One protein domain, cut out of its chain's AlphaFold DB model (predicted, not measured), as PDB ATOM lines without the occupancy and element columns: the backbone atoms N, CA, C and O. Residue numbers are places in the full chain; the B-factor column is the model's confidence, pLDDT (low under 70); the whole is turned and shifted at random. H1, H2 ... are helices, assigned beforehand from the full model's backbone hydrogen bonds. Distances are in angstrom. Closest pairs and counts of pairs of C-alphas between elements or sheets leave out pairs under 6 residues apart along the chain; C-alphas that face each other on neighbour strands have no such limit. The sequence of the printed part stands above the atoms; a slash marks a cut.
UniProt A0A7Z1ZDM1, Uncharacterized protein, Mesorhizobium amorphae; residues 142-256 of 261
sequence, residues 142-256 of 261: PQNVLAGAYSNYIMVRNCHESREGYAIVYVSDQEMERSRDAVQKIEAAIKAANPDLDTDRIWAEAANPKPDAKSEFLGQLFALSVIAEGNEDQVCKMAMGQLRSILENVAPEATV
ATOM      1  N   PRO A 142      45.724 -33.773  38.566       92.69
ATOM      2  CA  PRO A 142      44.915 -34.480  39.563       92.69
ATOM      3  C   PRO A 142      43.424 -34.571  39.212       92.69
ATOM      4  O   PRO A 142      42.822 -35.637  39.327       92.69
ATOM      5  N   GLN A 143      42.843 -33.477  38.707       90.81
ATOM      6  CA  GLN A 143      41.448 -33.436  38.265       90.81
ATOM      7  C   GLN A 143      41.146 -34.403  37.113       90.81
ATOM      8  O   GLN A 143      40.076 -35.005  37.089       90.81
ATOM      9  N   ASN A 144      42.083 -34.577  36.181       88.25
ATOM     10  CA  ASN A 144      41.892 -35.395  34.985       88.25
ATOM     11  C   ASN A 144      42.091 -36.879  35.301       88.25
ATOM     12  O   ASN A 144      41.322 -37.715  34.829       88.25
ATOM     13  N   VAL A 145      43.049 -37.200  36.176       91.75
ATOM     14  CA  VAL A 145      43.216 -38.557  36.714       91.75
ATOM     15  C   VAL A 145      41.964 -38.987  37.485       91.75
ATOM     16  O   VAL A 145      41.446 -40.080  37.251       91.75
ATOM     17  N   LEU A 146      41.427 -38.116  38.349       93.94
ATOM     18  CA  LEU A 146      40.203 -38.402  39.102       93.94
ATOM     19  C   LEU A 146      38.976 -38.542  38.186       93.94
ATOM     20  O   LEU A 146      38.199 -39.483  38.344       93.94
ATOM     21  N   ALA A 147      38.833 -37.673  37.180       90.25
ATOM     22  CA  ALA A 147      37.769 -37.781  36.180       90.25
ATOM     23  C   ALA A 147      37.831 -39.112  35.406       90.25
ATOM     24  O   ALA A 147      36.801 -39.757  35.179       90.25
ATOM     25  N   GLY A 148      39.038 -39.558  35.040       88.38
ATOM     26  CA  GLY A 148      39.266 -40.860  34.411       88.38
ATOM     27  C   GLY A 148      38.889 -42.028  35.324       88.38
ATOM     28  O   GLY A 148      38.239 -42.976  34.877       88.38
ATOM     29  N   ALA A 149      39.226 -41.953  36.615       93.31
ATOM     30  CA  ALA A 149      38.831 -42.960  37.598       93.31
ATOM     31  C   ALA A 149      37.300 -43.041  37.746       93.31
ATOM     32  O   ALA A 149      36.730 -44.129  37.649       93.31
ATOM     33  N   TYR A 150      36.609 -41.906  37.885       94.25
ATOM     34  CA  TYR A 150      35.144 -41.887  37.950       94.25
ATOM     35  C   TYR A 150      34.488 -42.442  36.692       94.25
ATOM     36  O   TYR A 150      33.551 -43.233  36.789       94.25
ATOM     37  N   SER A 151      34.997 -42.084  35.514       87.31
ATOM     38  CA  SER A 151      34.441 -42.568  34.252       87.31
ATOM     39  C   SER A 151      34.585 -44.087  34.109       87.31
ATOM     40  O   SER A 151      33.636 -44.762  33.709       87.31
ATOM     41  N   ASN A 152      35.733 -44.649  34.506       89.50
ATOM     42  CA  ASN A 152      35.924 -46.098  34.539       89.50
ATOM     43  C   ASN A 152      34.999 -46.777  35.560       89.50
ATOM     44  O   ASN A 152      34.399 -47.802  35.248       89.50
ATOM     45  N   TYR A 153      34.815 -46.195  36.748       93.88
ATOM     46  CA  TYR A 153      33.863 -46.716  37.733       93.88
ATOM     47  C   TYR A 153      32.421 -46.713  37.214       93.88
ATOM     48  O   TYR A 153      31.711 -47.703  37.378       93.88
ATOM     49  N   ILE A 154      31.992 -45.640  36.545       89.12
ATOM     50  CA  ILE A 154      30.666 -45.560  35.920       89.12
ATOM     51  C   ILE A 154      30.509 -46.648  34.854       89.12
ATOM     52  O   ILE A 154      29.465 -47.296  34.805       89.12
ATOM     53  N   MET A 155      31.540 -46.900  34.041       85.94
ATOM     54  CA  MET A 155      31.523 -47.995  33.067       85.94
ATOM     55  C   MET A 155      31.353 -49.357  33.752       85.94
ATOM     56  O   MET A 155      30.480 -50.128  33.366       85.94
ATOM     57  N   VAL A 156      32.129 -49.636  34.805       89.44
ATOM     58  CA  VAL A 156      32.013 -50.887  35.574       89.44
ATOM     59  C   VAL A 156      30.628 -51.025  36.209       89.44
ATOM     60  O   VAL A 156      30.037 -52.103  36.153       89.44
ATOM     61  N   ARG A 157      30.067 -49.935  36.747       89.06
ATOM     62  CA  ARG A 157      28.704 -49.920  37.288       89.06
ATOM     63  C   ARG A 157      27.678 -50.274  36.213       89.06
ATOM     64  O   ARG A 157      26.849 -51.145  36.437       89.06
ATOM     65  N   ASN A 158      27.771 -49.664  35.034       84.50
ATOM     66  CA  ASN A 158      26.869 -49.972  33.924       84.50
ATOM     67  C   ASN A 158      27.005 -51.443  33.484       84.50
ATOM     68  O   ASN A 158      26.005 -52.094  33.183       84.50
ATOM     69  N   CYS A 159      28.223 -51.993  33.484       84.06
ATOM     70  CA  CYS A 159      28.466 -53.410  33.205       84.06
ATOM     71  C   CYS A 159      27.813 -54.347  34.232       84.06
ATOM     72  O   CYS A 159      27.282 -55.388  33.847       84.06
ATOM     73  N   HIS A 160      27.836 -53.979  35.514       85.94
ATOM     74  CA  HIS A 160      27.177 -54.716  36.597       85.94
ATOM     75  C   HIS A 160      25.645 -54.656  36.463       85.94
ATOM     76  O   HIS A 160      24.987 -55.694  36.444       85.94
ATOM     77  N   GLU A 161      25.091 -53.462  36.235       83.00
ATOM     78  CA  GLU A 161      23.640 -53.230  36.145       83.00
ATOM     79  C   GLU A 161      23.012 -53.820  34.865       83.00
ATOM     80  O   GLU A 161      21.913 -54.371  34.898       83.00
ATOM     81  N   SER A 162      23.708 -53.760  33.721       73.44
ATOM     82  CA  SER A 162      23.175 -54.188  32.409       73.44
ATOM     83  C   SER A 162      22.794 -55.672  32.317       73.44
ATOM     84  O   SER A 162      22.059 -56.069  31.408       73.44
ATOM     85  N   ARG A 163      23.287 -56.500  33.242       70.75
ATOM     86  CA  ARG A 163      23.047 -57.950  33.285       70.75
ATOM     87  C   ARG A 163      22.547 -58.423  34.647       70.75
ATOM     88  O   ARG A 163      22.552 -59.627  34.903       70.75
ATOM     89  N   GLU A 164      22.076 -57.517  35.499       66.25
ATOM     90  CA  GLU A 164      21.483 -57.903  36.776       66.25
ATOM     91  C   GLU A 164      20.291 -58.855  36.530       66.25
ATOM     92  O   GLU A 164      19.377 -58.564  35.757       66.25
ATOM     93  N   GLY A 165      20.345 -60.054  37.121       62.75
ATOM     94  CA  GLY A 165      19.329 -61.100  36.937       62.75
ATOM     95  C   GLY A 165      19.507 -62.025  35.721       62.75
ATOM     96  O   GLY A 165      18.675 -62.910  35.519       62.75
ATOM     97  N   TYR A 166      20.579 -61.884  34.930       65.69
ATOM     98  CA  TYR A 166      20.910 -62.802  33.830       65.69
ATOM     99  C   TYR A 166      21.877 -63.917  34.267       65.69
ATOM    100  O   TYR A 166      22.640 -63.772  35.216       65.69
ATOM    101  N   ALA A 167      21.883 -65.042  33.539       60.66
ATOM    102  CA  ALA A 167      22.755 -66.193  33.828       60.66
ATOM    103  C   ALA A 167      24.259 -65.919  33.609       60.66
ATOM    104  O   ALA A 167      25.096 -66.679  34.090       60.66
ATOM    105  N   ILE A 168      24.598 -64.861  32.867       64.81
ATOM    106  CA  ILE A 168      25.971 -64.414  32.615       64.81
ATOM    107  C   ILE A 168      26.032 -62.930  32.971       64.81
ATOM    108  O   ILE A 168      25.378 -62.113  32.321       64.81
ATOM    109  N   VAL A 169      26.818 -62.607  33.996       70.69
ATOM    110  CA  VAL A 169      27.154 -61.241  34.415       70.69
ATOM    111  C   VAL A 169      28.587 -60.929  33.986       70.69
ATOM    112  O   VAL A 169      29.460 -61.788  34.095       70.69
ATOM    113  N   TYR A 170      28.833 -59.720  33.477       76.62
ATOM    114  CA  TYR A 170      30.183 -59.290  33.073       76.62
ATOM    115  C   TYR A 170      31.044 -58.859  34.259       76.62
ATOM    116  O   TYR A 170      32.265 -58.964  34.220       76.62
ATOM    117  N   VAL A 171      30.388 -58.360  35.302       84.44
ATOM    118  CA  VAL A 171      31.002 -57.904  36.544       84.44
ATOM    119  C   VAL A 171      30.204 -58.527  37.678       84.44
ATOM    120  O   VAL A 171      28.991 -58.341  37.760       84.44
ATOM    121  N   SER A 172      30.873 -59.295  38.528       89.12
ATOM    122  CA  SER A 172      30.292 -59.862  39.746       89.12
ATOM    123  C   SER A 172      30.154 -58.814  40.855       89.12
ATOM    124  O   SER A 172      30.826 -57.782  40.839       89.12
ATOM    125  N   ASP A 173      29.346 -59.102  41.877       90.31
ATOM    126  CA  ASP A 173      29.202 -58.220  43.046       90.31
ATOM    127  C   ASP A 173      30.546 -57.937  43.729       90.31
ATOM    128  O   ASP A 173      30.833 -56.801  44.105       90.31
ATOM    129  N   GLN A 174      31.414 -58.952  43.818       91.69
ATOM    130  CA  GLN A 174      32.751 -58.804  44.388       91.69
ATOM    131  C   GLN A 174      33.639 -57.878  43.543       91.69
ATOM    132  O   GLN A 174      34.416 -57.091  44.083       91.69
ATOM    133  N   GLU A 175      33.559 -57.960  42.216       92.12
ATOM    134  CA  GLU A 175      34.311 -57.078  41.315       92.12
ATOM    135  C   GLU A 175      33.787 -55.639  41.354       92.12
ATOM    136  O   GLU A 175      34.578 -54.690  41.328       92.12
ATOM    137  N   MET A 176      32.473 -55.466  41.496       93.81
ATOM    138  CA  MET A 176      31.854 -54.158  41.675       93.81
ATOM    139  C   MET A 176      32.250 -53.522  43.015       93.81
ATOM    140  O   MET A 176      32.584 -52.336  43.068       93.81
ATOM    141  N   GLU A 177      32.273 -54.306  44.096       94.88
ATOM    142  CA  GLU A 177      32.739 -53.859  45.412       94.88
ATOM    143  C   GLU A 177      34.213 -53.442  45.372       94.88
ATOM    144  O   GLU A 177      34.551 -52.341  45.808       94.88
ATOM    145  N   ARG A 178      35.082 -54.250  44.750       94.19
ATOM    146  CA  ARG A 178      36.497 -53.896  44.540       94.19
ATOM    147  C   ARG A 178      36.663 -52.617  43.723       94.19
ATOM    148  O   ARG A 178      37.522 -51.801  44.038       94.19
ATOM    149  N   SER A 179      35.850 -52.428  42.689       95.00
ATOM    150  CA  SER A 179      35.909 -51.230  41.844       95.00
ATOM    151  C   SER A 179      35.439 -49.979  42.591       95.00
ATOM    152  O   SER A 179      36.015 -48.904  42.418       95.00
ATOM    153  N   ARG A 180      34.430 -50.119  43.464       96.38
ATOM    154  CA  ARG A 180      33.977 -49.059  44.376       96.38
ATOM    155  C   ARG A 180      35.067 -48.679  45.379       96.38
ATOM    156  O   ARG A 180      35.340 -47.496  45.550       96.38
ATOM    157  N   ASP A 181      35.692 -49.665  46.012       95.75
ATOM    158  CA  ASP A 181      36.795 -49.439  46.950       95.75
ATOM    159  C   ASP A 181      37.989 -48.762  46.254       95.75
ATOM    160  O   ASP A 181      38.531 -47.776  46.752       95.75
ATOM    161  N   ALA A 182      38.344 -49.214  45.046       95.50
ATOM    162  CA  ALA A 182      39.426 -48.625  44.264       95.50
ATOM    163  C   ALA A 182      39.185 -47.139  43.957       95.50
ATOM    164  O   ALA A 182      40.068 -46.319  44.207       95.50
ATOM    165  N   VAL A 183      37.999 -46.765  43.461       96.69
ATOM    166  CA  VAL A 183      37.712 -45.356  43.138       96.69
ATOM    167  C   VAL A 183      37.671 -44.471  44.388       96.69
ATOM    168  O   VAL A 183      38.167 -43.348  44.346       96.69
ATOM    169  N   GLN A 184      37.176 -44.987  45.520       96.38
ATOM    170  CA  GLN A 184      37.188 -44.267  46.799       96.38
ATOM    171  C   GLN A 184      38.612 -44.021  47.307       96.38
ATOM    172  O   GLN A 184      38.927 -42.917  47.748       96.38
ATOM    173  N   LYS A 185      39.492 -45.024  47.210       95.62
ATOM    174  CA  LYS A 185      40.908 -44.894  47.579       95.62
ATOM    175  C   LYS A 185      41.652 -43.914  46.673       95.62
ATOM    176  O   LYS A 185      42.412 -43.093  47.180       95.62
ATOM    177  N   ILE A 186      41.396 -43.953  45.362       95.75
ATOM    178  CA  ILE A 186      41.952 -42.988  44.402       95.75
ATOM    179  C   ILE A 186      41.516 -41.564  44.764       95.75
ATOM    180  O   ILE A 186      42.361 -40.678  44.866       95.75
ATOM    181  N   GLU A 187      40.218 -41.339  44.988       96.75
ATOM    182  CA  GLU A 187      39.699 -40.024  45.376       96.75
ATOM    183  C   GLU A 187      40.339 -39.531  46.676       96.75
ATOM    184  O   GLU A 187      40.826 -38.402  46.729       96.75
ATOM    185  N   ALA A 188      40.389 -40.383  47.703       95.69
ATOM    186  CA  ALA A 188      40.975 -40.041  48.992       95.69
ATOM    187  C   ALA A 188      42.456 -39.650  48.861       95.69
ATOM    188  O   ALA A 188      42.862 -38.623  49.407       95.69
ATOM    189  N   ALA A 189      43.246 -40.416  48.107       95.12
ATOM    190  CA  ALA A 189      44.661 -40.133  47.882       95.12
ATOM    191  C   ALA A 189      44.875 -38.832  47.087       95.12
ATOM    192  O   ALA A 189      45.679 -37.984  47.482       95.12
ATOM    193  N   ILE A 190      44.103 -38.616  46.015       95.12
ATOM    194  CA  ILE A 190      44.181 -37.387  45.212       95.12
ATOM    195  C   ILE A 190      43.786 -36.163  46.042       95.12
ATOM    196  O   ILE A 190      44.480 -35.146  45.986       95.12
ATOM    197  N   LYS A 191      42.704 -36.254  46.822       95.12
ATOM    198  CA  LYS A 191      42.198 -35.165  47.668       95.12
ATOM    199  C   LYS A 191      43.127 -34.864  48.841       95.12
ATOM    200  O   LYS A 191      43.307 -33.702  49.185       95.12
ATOM    201  N   ALA A 192      43.767 -35.879  49.421       94.38
ATOM    202  CA  ALA A 192      44.784 -35.681  50.452       94.38
ATOM    203  C   ALA A 192      45.986 -34.881  49.919       94.38
ATOM    204  O   ALA A 192      46.493 -34.000  50.611       94.38
ATOM    205  N   ALA A 193      46.408 -35.149  48.680       93.50
ATOM    206  CA  ALA A 193      47.472 -34.397  48.017       93.50
ATOM    207  C   ALA A 193      47.011 -33.032  47.465       93.50
ATOM    208  O   ALA A 193      47.831 -32.129  47.308       93.50
ATOM    209  N   ASN A 194      45.713 -32.869  47.176       95.06
ATOM    210  CA  ASN A 194      45.122 -31.669  46.575       95.06
ATOM    211  C   ASN A 194      43.826 -31.275  47.315       95.06
ATOM    212  O   ASN A 194      42.732 -31.527  46.806       95.06
ATOM    213  N   PRO A 195      43.920 -30.656  48.509       94.25
ATOM    214  CA  PRO A 195      42.755 -30.411  49.366       94.25
ATOM    215  C   PRO A 195      41.697 -29.480  48.760       94.25
ATOM    216  O   PRO A 195      40.516 -29.614  49.073       94.25
ATOM    217  N   ASP A 196      42.113 -28.568  47.879       95.31
ATOM    218  CA  ASP A 196      41.233 -27.602  47.208       95.31
ATOM    219  C   ASP A 196      40.514 -28.194  45.979       95.31
ATOM    220  O   ASP A 196      39.780 -27.492  45.278       95.31
ATOM    221  N   LEU A 197      40.737 -29.477  45.676       94.75
ATOM    222  CA  LEU A 197      40.117 -30.138  44.538       94.75
ATOM    223  C   LEU A 197      38.620 -30.373  44.791       94.75
ATOM    224  O   LEU A 197      38.226 -31.090  45.710       94.75
ATOM    225  N   ASP A 198      37.787 -29.813  43.917       95.94
ATOM    226  CA  ASP A 198      36.335 -29.999  43.931       95.94
ATOM    227  C   ASP A 198      35.950 -31.371  43.347       95.94
ATOM    228  O   ASP A 198      35.642 -31.511  42.159       95.94
ATOM    229  N   THR A 199      36.030 -32.402  44.190       94.88
ATOM    230  CA  THR A 199      35.723 -33.796  43.833       94.88
ATOM    231  C   THR A 199      34.269 -33.978  43.402       94.88
ATOM    232  O   THR A 199      33.996 -34.721  42.459       94.88
ATOM    233  N   ASP A 200      33.342 -33.243  44.022       94.88
ATOM    234  CA  ASP A 200      31.906 -33.344  43.753       94.88
ATOM    235  C   ASP A 200      31.564 -32.822  42.356       94.88
ATOM    236  O   ASP A 200      30.807 -33.459  41.616       94.88
ATOM    237  N   ARG A 201      32.164 -31.694  41.950       93.50
ATOM    238  CA  ARG A 201      32.019 -31.182  40.583       93.50
ATOM    239  C   ARG A 201      32.597 -32.152  39.557       93.50
ATOM    240  O   ARG A 201      31.951 -32.397  38.541       93.50
ATOM    241  N   ILE A 202      33.775 -32.724  39.817       92.31
ATOM    242  CA  ILE A 202      34.418 -33.684  38.902       92.31
ATOM    243  C   ILE A 202      33.557 -34.948  38.752       92.31
ATOM    244  O   ILE A 202      33.361 -35.433  37.637       92.31
ATOM    245  N   TRP A 203      32.981 -35.451  39.848       93.44
ATOM    246  CA  TRP A 203      32.022 -36.557  39.812       93.44
ATOM    247  C   TRP A 203      30.777 -36.204  38.997       93.44
ATOM    248  O   TRP A 203      30.359 -36.982  38.138       93.44
ATOM    249  N   ALA A 204      30.190 -35.027  39.231       89.94
ATOM    250  CA  ALA A 204      29.001 -34.580  38.515       89.94
ATOM    251  C   ALA A 204      29.246 -34.461  37.003       89.94
ATOM    252  O   ALA A 204      28.380 -34.847  36.217       89.94
ATOM    253  N   GLU A 205      30.423 -33.973  36.602       86.25
ATOM    254  CA  GLU A 205      30.852 -33.881  35.203       86.25
ATOM    255  C   GLU A 205      31.067 -35.263  34.570       86.25
ATOM    256  O   GLU A 205      30.627 -35.486  33.442       86.25
ATOM    257  N   ALA A 206      31.673 -36.209  35.295       84.62
ATOM    258  CA  ALA A 206      31.858 -37.583  34.822       84.62
ATOM    259  C   ALA A 206      30.526 -38.351  34.705       84.62
ATOM    260  O   ALA A 206      30.314 -39.095  33.748       84.62
ATOM    261  N   ALA A 207      29.610 -38.156  35.659       82.00
ATOM    262  CA  ALA A 207      28.296 -38.799  35.681       82.00
ATOM    263  C   ALA A 207      27.314 -38.197  34.665       82.00
ATOM    264  O   ALA A 207      26.455 -38.910  34.146       82.00
ATOM    265  N   ASN A 208      27.438 -36.899  34.374       77.50
ATOM    266  CA  ASN A 208      26.590 -36.166  33.434       77.50
ATOM    267  C   ASN A 208      27.451 -35.456  32.381       77.50
ATOM    268  O   ASN A 208      27.512 -34.221  32.353       77.50
ATOM    269  N   PRO A 209      28.111 -36.218  31.495       63.03
ATOM    270  CA  PRO A 209      28.917 -35.652  30.425       63.03
ATOM    271  C   PRO A 209      28.047 -34.719  29.578       63.03
ATOM    272  O   PRO A 209      26.961 -35.098  29.114       63.03
ATOM    273  N   LYS A 210      28.515 -33.486  29.367       55.31
ATOM    274  CA  LYS A 210      27.840 -32.540  28.473       55.31
ATOM    275  C   LYS A 210      27.682 -33.174  27.075       55.31
ATOM    276  O   LYS A 210      28.530 -33.966  26.669       55.31
ATOM    277  N   PRO A 211      26.604 -32.887  26.326       50.31
ATOM    278  CA  PRO A 211      26.335 -33.533  25.036       50.31
ATOM    279  C   PRO A 211      27.413 -33.312  23.958       50.31
ATOM    280  O   PRO A 211      27.502 -34.121  23.043       50.31
ATOM    281  N   ASP A 212      28.246 -32.280  24.088       52.81
ATOM    282  CA  ASP A 212      29.474 -32.025  23.318       52.81
ATOM    283  C   ASP A 212      30.705 -32.785  23.859       52.81
ATOM    284  O   ASP A 212      31.568 -33.173  23.088       52.81
ATOM    285  N   ALA A 213      30.762 -33.084  25.161       45.31
ATOM    286  CA  ALA A 213      31.775 -33.945  25.791       45.31
ATOM    287  C   ALA A 213      31.469 -35.455  25.672       45.31
ATOM    288  O   ALA A 213      32.341 -36.297  25.897       45.31
ATOM    289  N   LYS A 214      30.243 -35.822  25.269       43.72
ATOM    290  CA  LYS A 214      29.890 -37.200  24.889       43.72
ATOM    291  C   LYS A 214      30.734 -37.726  23.723       43.72
ATOM    292  O   LYS A 214      30.769 -38.936  23.542       43.72
ATOM    293  N   SER A 215      31.377 -36.866  22.926       45.72
ATOM    294  CA  SER A 215      31.942 -37.261  21.631       45.72
ATOM    295  C   SER A 215      33.381 -37.770  21.655       45.72
ATOM    296  O   SER A 215      33.745 -38.471  20.719       45.72
ATOM    297  N   GLU A 216      34.194 -37.472  22.675       47.78
ATOM    298  CA  GLU A 216      35.618 -37.856  22.635       47.78
ATOM    299  C   GLU A 216      35.981 -39.001  23.576       47.78
ATOM    300  O   GLU A 216      36.369 -40.044  23.074       47.78
ATOM    301  N   PHE A 217      35.814 -38.897  24.900       51.56
ATOM    302  CA  PHE A 217      36.188 -40.009  25.796       51.56
ATOM    303  C   PHE A 217      35.093 -41.074  25.902       51.56
ATOM    304  O   PHE A 217      35.344 -42.256  25.684       51.56
ATOM    305  N   LEU A 218      33.847 -40.664  26.166       48.12
ATOM    306  CA  LEU A 218      32.705 -41.576  26.070       48.12
ATOM    307  C   LEU A 218      32.406 -41.943  24.624       48.12
ATOM    308  O   LEU A 218      31.956 -43.050  24.387       48.12
ATOM    309  N   GLY A 219      32.712 -41.070  23.664       48.75
ATOM    310  CA  GLY A 219      32.677 -41.394  22.245       48.75
ATOM    311  C   GLY A 219      33.754 -42.403  21.862       48.75
ATOM    312  O   GLY A 219      33.453 -43.288  21.080       48.75
ATOM    313  N   GLN A 220      34.953 -42.365  22.457       53.09
ATOM    314  CA  GLN A 220      35.983 -43.403  22.309       53.09
ATOM    315  C   GLN A 220      35.619 -44.697  23.026       53.09
ATOM    316  O   GLN A 220      35.810 -45.758  22.452       53.09
ATOM    317  N   LEU A 221      35.082 -44.649  24.246       53.34
ATOM    318  CA  LEU A 221      34.627 -45.840  24.971       53.34
ATOM    319  C   LEU A 221      33.401 -46.471  24.307       53.34
ATOM    320  O   LEU A 221      33.307 -47.691  24.210       53.34
ATOM    321  N   PHE A 222      32.484 -45.648  23.798       49.56
ATOM    322  CA  PHE A 222      31.333 -46.095  23.028       49.56
ATOM    323  C   PHE A 222      31.765 -46.573  21.641       49.56
ATOM    324  O   PHE A 222      31.325 -47.630  21.221       49.56
ATOM    325  N   ALA A 223      32.687 -45.894  20.955       48.91
ATOM    326  CA  ALA A 223      33.290 -46.392  19.718       48.91
ATOM    327  C   ALA A 223      34.040 -47.705  19.959       48.91
ATOM    328  O   ALA A 223      33.912 -48.610  19.151       48.91
ATOM    329  N   LEU A 224      34.736 -47.869  21.086       50.12
ATOM    330  CA  LEU A 224      35.309 -49.149  21.499       50.12
ATOM    331  C   LEU A 224      34.210 -50.193  21.687       50.12
ATOM    332  O   LEU A 224      34.378 -51.292  21.180       50.12
ATOM    333  N   SER A 225      33.072 -49.855  22.309       46.47
ATOM    334  CA  SER A 225      31.914 -50.758  22.432       46.47
ATOM    335  C   SER A 225      31.206 -51.063  21.097       46.47
ATOM    336  O   SER A 225      30.692 -52.160  20.927       46.47
ATOM    337  N   VAL A 226      31.229 -50.135  20.132       45.78
ATOM    338  CA  VAL A 226      30.628 -50.273  18.790       45.78
ATOM    339  C   VAL A 226      31.555 -51.031  17.833       45.78
ATOM    340  O   VAL A 226      31.083 -51.809  17.017       45.78
ATOM    341  N   ILE A 227      32.877 -50.864  17.941       46.94
ATOM    342  CA  ILE A 227      33.876 -51.694  17.240       46.94
ATOM    343  C   ILE A 227      33.892 -53.110  17.848       46.94
ATOM    344  O   ILE A 227      34.197 -54.088  17.169       46.94
ATOM    345  N   ALA A 228      33.527 -53.225  19.125       48.31
ATOM    346  CA  ALA A 228      33.392 -54.458  19.884       48.31
ATOM    347  C   ALA A 228      31.987 -55.079  19.779       48.31
ATOM    348  O   ALA A 228      31.436 -55.488  20.805       48.31
ATOM    349  N   GLU A 229      31.412 -55.213  18.579       44.03
ATOM    350  CA  GLU A 229      30.242 -56.086  18.387       44.03
ATOM    351  C   GLU A 229      30.605 -57.513  18.865       44.03
ATOM    352  O   GLU A 229      31.273 -58.276  18.171       44.03
ATOM    353  N   GLY A 230      30.230 -57.847  20.108       56.41
ATOM    354  CA  GLY A 230      30.535 -59.118  20.779       56.41
ATOM    355  C   GLY A 230      31.563 -59.092  21.925       56.41
ATOM    356  O   GLY A 230      31.788 -60.145  22.515       56.41
ATOM    357  N   ASN A 231      32.159 -57.947  22.290       68.88
ATOM    358  CA  ASN A 231      33.228 -57.867  23.310       68.88
ATOM    359  C   ASN A 231      32.892 -56.961  24.519       68.88
ATOM    360  O   ASN A 231      33.791 -56.387  25.135       68.88
ATOM    361  N   GLU A 232      31.614 -56.863  24.906       71.12
ATOM    362  CA  GLU A 232      31.158 -56.105  26.093       71.12
ATOM    363  C   GLU A 232      31.950 -56.483  27.365       71.12
ATOM    364  O   GLU A 232      32.443 -55.611  28.075       71.12
ATOM    365  N   ASP A 233      32.194 -57.781  27.582       77.94
ATOM    366  CA  ASP A 233      33.021 -58.309  28.681       77.94
ATOM    367  C   ASP A 233      34.450 -57.730  28.699       77.94
ATOM    368  O   ASP A 233      34.983 -57.395  29.759       77.94
ATOM    369  N   GLN A 234      35.078 -57.565  27.528       81.38
ATOM    370  CA  GLN A 234      36.435 -57.018  27.438       81.38
ATOM    371  C   GLN A 234      36.470 -55.539  27.812       81.38
ATOM    372  O   GLN A 234      37.410 -55.109  28.479       81.38
ATOM    373  N   VAL A 235      35.450 -54.769  27.422       79.75
ATOM    374  CA  VAL A 235      35.335 -53.351  27.790       79.75
ATOM    375  C   VAL A 235      35.182 -53.211  29.306       79.75
ATOM    376  O   VAL A 235      35.886 -52.412  29.925       79.75
ATOM    377  N   CYS A 236      34.350 -54.052  29.928       84.94
ATOM    378  CA  CYS A 236      34.166 -54.071  31.381       84.94
ATOM    379  C   CYS A 236      35.467 -54.422  32.123       84.94
ATOM    380  O   CYS A 236      35.863 -53.738  33.071       84.94
ATOM    381  N   LYS A 237      36.186 -55.448  31.653       88.25
ATOM    382  CA  LYS A 237      37.486 -55.848  32.216       88.25
ATOM    383  C   LYS A 237      38.567 -54.794  32.010       88.25
ATOM    384  O   LYS A 237      39.390 -54.588  32.901       88.25
ATOM    385  N   MET A 238      38.555 -54.102  30.873       87.19
ATOM    386  CA  MET A 238      39.473 -52.999  30.599       87.19
ATOM    387  C   MET A 238      39.251 -51.844  31.575       87.19
ATOM    388  O   MET A 238      40.224 -51.351  32.142       87.19
ATOM    389  N   ALA A 239      37.997 -51.461  31.834       89.31
ATOM    390  CA  ALA A 239      37.678 -50.396  32.784       89.31
ATOM    391  C   ALA A 239      38.137 -50.733  34.217       89.31
ATOM    392  O   ALA A 239      38.752 -49.902  34.889       89.31
ATOM    393  N   MET A 240      37.935 -51.979  34.664       92.12
ATOM    394  CA  MET A 240      38.484 -52.456  35.944       92.12
ATOM    395  C   MET A 240      40.019 -52.431  35.962       92.12
ATOM    396  O   MET A 240      40.626 -52.009  36.947       92.12
ATOM    397  N   GLY A 241      40.657 -52.855  34.867       91.31
ATOM    398  CA  GLY A 241      42.111 -52.802  34.710       91.31
ATOM    399  C   GLY A 241      42.662 -51.376  34.796       91.31
ATOM    400  O   GLY A 241      43.679 -51.154  35.450       91.31
ATOM    401  N   GLN A 242      41.967 -50.400  34.206       91.56
ATOM    402  CA  GLN A 242      42.338 -48.989  34.302       91.56
ATOM    403  C   GLN A 242      42.181 -48.444  35.722       91.56
ATOM    404  O   GLN A 242      43.107 -47.804  36.214       91.56
ATOM    405  N   LEU A 243      41.073 -48.740  36.416       93.00
ATOM    406  CA  LEU A 243      40.907 -48.364  37.829       93.00
ATOM    407  C   LEU A 243      42.051 -48.894  38.688       93.00
ATOM    408  O   LEU A 243      42.636 -48.150  39.472       93.00
ATOM    409  N   ARG A 244      42.402 -50.168  38.506       93.38
ATOM    410  CA  ARG A 244      43.517 -50.783  39.220       93.38
ATOM    411  C   ARG A 244      44.843 -50.092  38.906       93.38
ATOM    412  O   ARG A 244      45.588 -49.782  39.827       93.38
ATOM    413  N   SER A 245      45.121 -49.820  37.633       92.38
ATOM    414  CA  SER A 245      46.351 -49.133  37.228       92.38
ATOM    415  C   SER A 245      46.438 -47.718  37.809       92.38
ATOM    416  O   SER A 245      47.502 -47.308  38.269       92.38
ATOM    417  N   ILE A 246      45.330 -46.971  37.843       93.00
ATOM    418  CA  ILE A 246      45.291 -45.647  38.476       93.00
ATOM    419  C   ILE A 246      45.553 -45.773  39.981       93.00
ATOM    420  O   ILE A 246      46.372 -45.025  40.507       93.00
ATOM    421  N   LEU A 247      44.915 -46.732  40.660       93.00
ATOM    422  CA  LEU A 247      45.123 -46.972  42.089       93.00
ATOM    423  C   LEU A 247      46.593 -47.280  42.407       93.00
ATOM    424  O   LEU A 247      47.154 -46.661  43.303       93.00
ATOM    425  N   GLU A 248      47.224 -48.178  41.647       92.06
ATOM    426  CA  GLU A 248      48.640 -48.544  41.814       92.06
ATOM    427  C   GLU A 248      49.582 -47.340  41.625       92.06
ATOM    428  O   GLU A 248      50.597 -47.236  42.312       92.06
ATOM    429  N   ASN A 249      49.241 -46.408  40.730       89.69
ATOM    430  CA  ASN A 249      50.049 -45.215  40.466       89.69
ATOM    431  C   ASN A 249      49.845 -44.092  41.496       89.69
ATOM    432  O   ASN A 249      50.778 -43.344  41.780       89.69
ATOM    433  N   VAL A 250      48.623 -43.934  42.009       89.56
ATOM    434  CA  VAL A 250      48.234 -42.814  42.880       89.56
ATOM    435  C   VAL A 250      48.407 -43.148  44.364       89.56
ATOM    436  O   VAL A 250      48.755 -42.266  45.143       89.56
ATOM    437  N   ALA A 251      48.165 -44.401  44.746       85.88
ATOM    438  CA  ALA A 251      48.226 -44.886  46.122       85.88
ATOM    439  C   ALA A 251      48.881 -46.281  46.158       85.88
ATOM    440  O   ALA A 251      48.210 -47.280  46.450       85.88
ATOM    441  N   PRO A 252      50.182 -46.396  45.826       81.62
ATOM    442  CA  PRO A 252      50.870 -47.684  45.781       81.62
ATOM    443  C   PRO A 252      50.801 -48.429  47.122       81.62
ATOM    444  O   PRO A 252      50.636 -49.647  47.142       81.62
ATOM    445  N   GLU A 253      50.835 -47.715  48.248       76.62
ATOM    446  CA  GLU A 253      50.685 -48.259  49.600       76.62
ATOM    447  C   GLU A 253      49.328 -48.933  49.838       76.62
ATOM    448  O   GLU A 253      49.257 -49.906  50.583       76.62
ATOM    449  N   ALA A 254      48.267 -48.494  49.153       70.88
ATOM    450  CA  ALA A 254      46.942 -49.104  49.249       70.88
ATOM    451  C   ALA A 254      46.851 -50.466  48.532       70.88
ATOM    452  O   ALA A 254      45.842 -51.165  48.660       70.88
ATOM    453  N   THR A 255      47.891 -50.838  47.775       64.62
ATOM    454  CA  THR A 255      47.995 -52.109  47.038       64.62
ATOM    455  C   THR A 255      49.009 -53.079  47.642       64.62
ATOM    456  O   THR A 255      49.058 -54.246  47.242       64.62
ATOM    457  N   VAL A 256      49.797 -52.633  48.627       65.25
ATOM    458  CA  VAL A 256      50.732 -53.496  49.349       65.25
ATOM    459  C   VAL A 256      49.924 -54.414  50.261       65.25
ATOM    460  O   VAL A 256      49.421 -54.005  51.300       65.25
TER     461      VAL A 256
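What this domain is: This is residues 142 to 256 of the 261 residues of an uncharacterized protein of Mesorhizobium amorphae (UniProt A0A7Z1ZDM1). Three long helices, H1, H2 and H5, make a bundle with their centres in a triangle; H2 and H5 run opposite ways to H1. The short helix H3 packs on H1, on the side away from H5, while H4 is loosely joined to the first residues of H5 and the small H6 makes a corner at its other end. The printed part has 115 residues with six named helices, H1 to H6 in order along the chain, and no named strand, and its class is all helix. It is compact, with a radius of gyration of the C-alphas of 14.4 A, and spans 42 by 37 by 21 A.

How they stand to each other: Begin with H1, residues 142 to 161, and go on to H2, residues 173 to 193: the two touch, form a helical hairpin and run opposite ways at a shallow tilt of 13 degrees. Look for their closest C-alphas at Ala 149 and Val 183, 6.1 A apart. H3, residues 199 to 207, touches H1 at a steep tilt of 47 degrees, and the C-alphas of Ser 151 and Ala 206 come closest, at 5.6 A. H4, residues 217 to 227, is near H1 and apart from H2 and H3. H5, residues 232 to 250, is the hub, touching four other helices. Its closest C-alphas to H1 are those of Ala 239 and Asn 152, 5.0 A apart, at a shallow tilt of 33 degrees, only just short of steep, opposite ways. It touches H2 at Leu 247 and Ile 186, whose C-alphas are 5.6 A apart, running the same way. With residues 232 to 235 alone it only just touches H4, with 3 pairs of C-alphas within 8 A; the closest are those of Glu 232 and Ser 225, 6.5 A apart. H6, residues 252 to 255, and H5 touch only at the corner; the closest C-alphas, those of Thr 255 and Glu 248, are 6.4 A apart. In H1, H2, H3, H4 and H5 every O i to N i+4 pair is within hydrogen-bond range; H6 is too short for such a pair.

Where its parts are: Find C-alpha 142 at (44.915, -34.480, 39.563); from there H1 runs 28.6 A. H2 starts at C-alpha 173, (29.202, -58.220, 43.046), and covers 30.4 A. H3 is 12.1 A long, H4 14.7 A, H5 27.4 A and H6 5.4 A, ending at C-alpha 255, (47.995, -52.109, 47.038).

The domain as a whole: The two C-alphas farthest apart, those of Ala 167 and Asp 196, are 44.8 A apart. The printed part has no cut, and the link from H1 to H2, 11 residues, is long. Residues 226 to 231, of which 226 to 227 belong to H4, stand free. Mean pLDDT of the printed part is 80.0; look for values under 70 at residues 164 to 168, 209 to 231 and 255 to 256.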